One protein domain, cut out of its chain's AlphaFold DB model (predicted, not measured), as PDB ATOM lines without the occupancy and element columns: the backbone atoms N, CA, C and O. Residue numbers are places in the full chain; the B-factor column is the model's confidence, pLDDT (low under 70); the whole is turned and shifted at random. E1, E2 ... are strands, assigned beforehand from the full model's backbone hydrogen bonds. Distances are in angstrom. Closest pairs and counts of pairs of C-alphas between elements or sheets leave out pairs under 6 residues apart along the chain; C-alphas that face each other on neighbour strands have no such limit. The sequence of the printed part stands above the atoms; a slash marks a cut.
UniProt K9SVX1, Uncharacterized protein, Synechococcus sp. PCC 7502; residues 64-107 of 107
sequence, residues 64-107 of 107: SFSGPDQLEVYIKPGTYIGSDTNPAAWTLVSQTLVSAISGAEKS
ATOM      1  N   SER A  64     124.059 111.352 144.554       58.75
ATOM      2  CA  SER A  64     124.389 111.332 145.984       58.75
ATOM      3  C   SER A  64     124.320 112.754 146.571       58.75
ATOM      4  O   SER A  64     124.828 113.714 145.991       58.75
ATOM      5  N   PHE A  65     123.729 112.912 147.761       49.72
ATOM      6  CA  PHE A  65     123.719 114.201 148.476       49.72
ATOM      7  C   PHE A  65     125.137 114.697 148.838       49.72
ATOM      8  O   PHE A  65     125.301 115.837 149.268       49.72
ATOM      9  N   SER A  66     126.154 113.844 148.677       57.34
ATOM     10  CA  SER A  66     127.558 114.095 149.006       57.34
ATOM     11  C   SER A  66     128.426 114.574 147.837       57.34
ATOM     12  O   SER A  66     129.584 114.913 148.071       57.34
ATOM     13  N   GLY A  67     127.913 114.623 146.603       62.31
ATOM     14  CA  GLY A  67     128.694 115.056 145.440       62.31
ATOM     15  C   GLY A  67     128.310 114.354 144.134       62.31
ATOM     16  O   GLY A  67     127.419 113.503 144.142       62.31
ATOM     17  N   PRO A  68     128.965 114.720 143.015       70.94
ATOM     18  CA  PRO A  68     128.705 114.117 141.711       70.94
ATOM     19  C   PRO A  68     128.996 112.615 141.728       70.94
ATOM     20  O   PRO A  68     130.011 112.190 142.283       70.94
ATOM     21  N   ASP A  69     128.144 111.832 141.069       77.69
ATOM     22  CA  ASP A  69     128.384 110.401 140.888       77.69
ATOM     23  C   ASP A  69     129.386 110.176 139.754       77.69
ATOM     24  O   ASP A  69     129.379 110.878 138.739       77.69
ATOM     25  N   GLN A  70     130.278 109.202 139.919       84.31
ATOM     26  CA  GLN A  70     131.266 108.857 138.904       84.31
ATOM     27  C   GLN A  70     130.718 107.751 138.002       84.31
ATOM     28  O   GLN A  70     130.369 106.669 138.467       84.31
ATOM     29  N   LEU A  71     130.648 108.028 136.700       85.81
ATOM     30  CA  LEU A  71     130.353 107.032 135.679       85.81
ATOM     31  C   LEU A  71     131.662 106.520 135.092       85.81
ATOM     32  O   LEU A  71     132.498 107.310 134.651       85.81
ATOM     33  N   GLU A  72     131.807 105.204 135.041       89.94
ATOM     34  CA  GLU A  72     133.024 104.534 134.601       89.94
ATOM     35  C   GLU A  72     132.705 103.511 133.511       89.94
ATOM     36  O   GLU A  72     131.681 102.827 133.545       89.94
ATOM     37  N   VAL A  73     133.599 103.404 132.532       91.69
ATOM     38  CA  VAL A  73     133.545 102.404 131.468       91.69
ATOM     39  C   VAL A  73     134.798 101.562 131.568       91.69
ATOM     40  O   VAL A  73     135.914 102.075 131.450       91.69
ATOM     41  N   TYR A  74     134.599 100.263 131.736       94.00
ATOM     42  CA  TYR A  74     135.663  99.277 131.805       94.00
ATOM     43  C   TYR A  74     135.597  98.324 130.617       94.00
ATOM     44  O   TYR A  74     134.533  98.091 130.042       94.00
ATOM     45  N   ILE A  75     136.740  97.734 130.280       94.50
ATOM     46  CA  ILE A  75     136.832  96.617 129.344       94.50
ATOM     47  C   ILE A  75     137.517  95.427 130.001       94.50
ATOM     48  O   ILE A  75     138.364  95.578 130.881       94.50
ATOM     49  N   LYS A  76     137.187  94.240 129.506       93.69
ATOM     50  CA  LYS A  76     137.838  92.985 129.858       93.69
ATOM     51  C   LYS A  76     137.881  92.077 128.623       93.69
ATOM     52  O   LYS A  76     136.894  92.013 127.894       93.69
ATOM     53  N   PRO A  77     138.984  91.350 128.372       93.12
ATOM     54  CA  PRO A  77     139.002  90.297 127.362       93.12
ATOM     55  C   PRO A  77     138.109  89.099 127.741       93.12
ATOM     56  O   PRO A  77     138.137  88.610 128.878       93.12
ATOM     57  N   GLY A  78     137.375  88.574 126.759       91.56
ATOM     58  CA  GLY A  78     136.465  87.435 126.936       91.56
ATOM     59  C   GLY A  78     135.144  87.818 127.609       91.56
ATOM     60  O   GLY A  78     134.808  88.993 127.693       91.56
ATOM     61  N   THR A  79     134.394  86.815 128.076       92.81
ATOM     62  CA  THR A  79     133.094  87.047 128.724       92.81
ATOM     63  C   THR A  79     133.234  87.694 130.107       92.81
ATOM     64  O   THR A  79     134.254  87.514 130.796       92.81
ATOM     65  N   TYR A  80     132.205  88.436 130.518       92.06
ATOM     66  CA  TYR A  80     132.100  89.005 131.863       92.06
ATOM     67  C   TYR A  80     131.691  87.985 132.940       92.06
ATOM     68  O   TYR A  80     131.893  88.243 134.129       92.06
ATOM     69  N   ILE A  81     131.123  86.836 132.551       92.31
ATOM     70  CA  ILE A  81     130.605  85.821 133.482       92.31
ATOM     71  C   ILE A  81     131.718  85.348 134.434       92.31
ATOM     72  O   ILE A  81     132.795  84.939 133.998       92.31
ATOM     73  N   GLY A  82     131.454  85.408 135.745       92.75
ATOM     74  CA  GLY A  82     132.404  85.039 136.803       92.75
ATOM     75  C   GLY A  82     133.449  86.113 137.129       92.75
ATOM     76  O   GLY A  82     134.386  85.847 137.879       92.75
ATOM     77  N   SER A  83     133.329  87.309 136.548       92.06
ATOM     78  CA  SER A  83     134.194  88.470 136.821       92.06
ATOM     79  C   SER A  83     133.417  89.689 137.335       92.06
ATOM     80  O   SER A  83     134.004  90.754 137.510       92.06
ATOM     81  N   ASP A  84     132.118  89.538 137.592       85.88
ATOM     82  CA  ASP A  84     131.175  90.565 138.056       85.88
ATOM     83  C   ASP A  84     131.553  91.207 139.388       85.88
ATOM     84  O   ASP A  84     131.309  92.390 139.602       85.88
ATOM     85  N   THR A  85     132.233  90.456 140.245       87.56
ATOM     86  CA  THR A  85     132.679  90.914 141.566       87.56
ATOM     87  C   THR A  85     134.200  91.024 141.683       87.56
ATOM     88  O   THR A  85     134.718  91.295 142.765       87.56
ATOM     89  N   ASN A  86     134.940  90.829 140.583       91.19
ATOM     90  CA  ASN A  86     136.403  90.857 140.577       91.19
ATOM     91  C   ASN A  86     136.939  92.096 139.837       91.19
ATOM     92  O   ASN A  86     137.178  92.016 138.629       91.19
ATOM     93  N   PRO A  87     137.210  93.216 140.531       90.38
ATOM     94  CA  PRO A  87     137.688  94.444 139.892       90.38
ATOM     95  C   PRO A  87     139.056  94.282 139.213       90.38
ATOM     96  O   PRO A  87     139.327  94.954 138.225       90.38
ATOM     97  N   ALA A  88     139.904  93.352 139.670       95.00
ATOM     98  CA  ALA A  88     141.224  93.121 139.076       95.00
ATOM     99  C   ALA A  88     141.163  92.500 137.667       95.00
ATOM    100  O   ALA A  88     142.173  92.459 136.967       95.00
ATOM    101  N   ALA A  89     139.995  92.008 137.245       95.31
ATOM    102  CA  ALA A  89     139.787  91.475 135.904       95.31
ATOM    103  C   ALA A  89     139.502  92.562 134.848       95.31
ATOM    104  O   ALA A  89     139.419  92.235 133.661       95.31
ATOM    105  N   TRP A  90     139.331  93.821 135.264       95.50
ATOM    106  CA  TRP A  90     138.841  94.915 134.429       95.50
ATOM    107  C   TRP A  90     139.876  96.027 134.255       95.50
ATOM    108  O   TRP A  90     140.619  96.369 135.172       95.50
ATOM    109  N   THR A  91     139.870  96.636 133.072       96.56
ATOM    110  CA  THR A  91     140.693  97.801 132.736       96.56
ATOM    111  C   THR A  91     139.792  99.005 132.509       96.56
ATOM    112  O   THR A  91     138.925  98.965 131.637       96.56
ATOM    113  N   LEU A  92     140.002 100.085 133.265       95.38
ATOM    114  CA  LEU A  92     139.284 101.346 133.077       95.38
ATOM    115  C   LEU A  92     139.688 101.993 131.745       95.38
ATOM    116  O   LEU A  92     140.879 102.145 131.469       95.38
ATOM    117  N   VAL A  93     138.709 102.397 130.935       94.94
ATOM    118  CA  VAL A  93     138.950 103.063 129.639       94.94
ATOM    119  C   VAL A  93     138.357 104.462 129.545       94.94
ATOM    120  O   VAL A  93     138.800 105.250 128.713       94.94
ATOM    121  N   SER A  94     137.361 104.788 130.368       92.75
ATOM    122  CA  SER A  94     136.777 106.129 130.429       92.75
ATOM    123  C   SER A  94     136.103 106.360 131.774       92.75
ATOM    124  O   SER A  94     135.532 105.434 132.342       92.75
ATOM    125  N   GLN A  95     136.135 107.599 132.257       92.06
ATOM    126  CA  GLN A  95     135.396 108.026 133.441       92.06
ATOM    127  C   GLN A  95     134.893 109.460 133.269       92.06
ATOM    128  O   GLN A  95     135.555 110.285 132.635       92.06
ATOM    129  N   THR A  96     133.747 109.775 133.859       88.31
ATOM    130  CA  THR A  96     133.212 111.138 133.917       88.31
ATOM    131  C   THR A  96     132.424 111.361 135.201       88.31
ATOM    132  O   THR A  96     131.907 110.415 135.791       88.31
ATOM    133  N   LEU A  97     132.325 112.617 135.629       85.75
ATOM    134  CA  LEU A  97     131.483 113.013 136.753       85.75
ATOM    135  C   LEU A  97     130.103 113.429 136.245       85.75
ATOM    136  O   LEU A  97     129.984 114.231 135.316       85.75
ATOM    137  N   VAL A  98     129.067 112.900 136.879       78.19
ATOM    138  CA  VAL A  98     127.667 113.234 136.640       78.19
ATOM    139  C   VAL A  98     127.206 114.134 137.782       78.19
ATOM    140  O   VAL A  98     126.883 113.683 138.877       78.19
ATOM    141  N   SER A  99     127.211 115.441 137.525       69.44
ATOM    142  CA  SER A  99     126.877 116.463 138.530       69.44
ATOM    143  C   SER A  99     125.387 116.803 138.605       69.44
ATOM    144  O   SER A  99     124.972 117.515 139.515       69.44
ATOM    145  N   ALA A 100     124.580 116.332 137.649       62.09
ATOM    146  CA  ALA A 100     123.133 116.513 137.629       62.09
ATOM    147  C   ALA A 100     122.467 115.459 136.736       62.09
ATOM    148  O   ALA A 100     122.908 115.232 135.611       62.09
ATOM    149  N   ILE A 101     121.362 114.879 137.206       60.00
ATOM    150  CA  ILE A 101     120.396 114.187 136.350       60.00
ATOM    151  C   ILE A 101     119.397 115.235 135.839       60.00
ATOM    152  O   ILE A 101     118.592 115.766 136.603       60.00
ATOM    153  N   SER A 102     119.453 115.608 134.557       50.94
ATOM    154  CA  SER A 102     118.399 116.450 133.978       50.94
ATOM    155  C   SER A 102     117.184 115.569 133.688       50.94
ATOM    156  O   SER A 102     117.104 114.927 132.646       50.94
ATOM    157  N   GLY A 103     116.271 115.499 134.650       49.91
ATOM    158  CA  GLY A 103     115.070 114.671 134.565       49.91
ATOM    159  C   GLY A 103     114.063 114.954 135.674       49.91
ATOM    160  O   GLY A 103     113.272 114.083 136.011       49.91
ATOM    161  N   ALA A 104     114.092 116.153 136.269       42.12
ATOM    162  CA  ALA A 104     112.984 116.601 137.100       42.12
ATOM    163  C   ALA A 104     111.790 116.865 136.174       42.12
ATOM    164  O   ALA A 104     111.598 117.984 135.691       42.12
ATOM    165  N   GLU A 105     111.015 115.820 135.876       43.19
ATOM    166  CA  GLU A 105     109.644 116.007 135.430       43.19
ATOM    167  C   GLU A 105     108.960 116.845 136.504       43.19
ATOM    168  O   GLU A 105     108.817 116.451 137.662       43.19
ATOM    169  N   LYS A 106     108.642 118.075 136.119       39.38
ATOM    170  CA  LYS A 106     107.868 118.998 136.922       39.38
ATOM    171  C   LYS A 106     106.488 118.363 137.125       39.38
ATOM    172  O   LYS A 106     105.668 118.408 136.210       39.38
ATOM    173  N   SER A 107     106.270 117.745 138.282       49.72
ATOM    174  CA  SER A 107     104.933 117.416 138.795       49.72
ATOM    175  C   SER A 107     104.117 118.681 139.028       49.72
ATOM    176  O   SER A 107     104.721 119.667 139.520       49.72
TER     177      SER A 107
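What this domain is: This is residues 64 to 107 of the 107 residues of an uncharacterized protein of Synechococcus sp. PCC 7502 (UniProt K9SVX1). With little regular structure, this is one long two-stranded hairpin, E1 and E2, with a wide loop at one end, residues 76 to 90, and a loose tail at the other, of which residues 102 to 107 stick out. The printed part has 44 residues with two named strands, E1 then E2, antiparallel, and no named helix; the class is all strand, though the strands hold only 15 residues. It is an extended rod of 44 by 19 by 16 A, with a radius of gyration of the C-alphas of 15.0 A.

How they stand to each other: E1, residues 69 to 75, and E2, residues 91 to 98, form an antiparallel hairpin at 159 degrees. N 69 and O 98, 3.1 A apart, and N 75 and O 91, 2.9 A apart, are within hydrogen-bond range. E2 bends by 53 degrees at residue 94.

Where its parts are: E1 begins at C-alpha 69 (128.384, 110.401, 140.888) and measures 19.9 A from first to last C-alpha. E2 measures 20.6 A and ends at C-alpha 98 (127.667, 113.234, 136.640).

The domain as a whole: The C-alphas farthest apart, of Gly 78 and Ser 107, are 45.1 A apart. The printed part has no cut; the link from E1 to E2 is long, and its residues 81 to 86 stand free. Confidence is under 70 at residues 64 to 67 and 99 to 107.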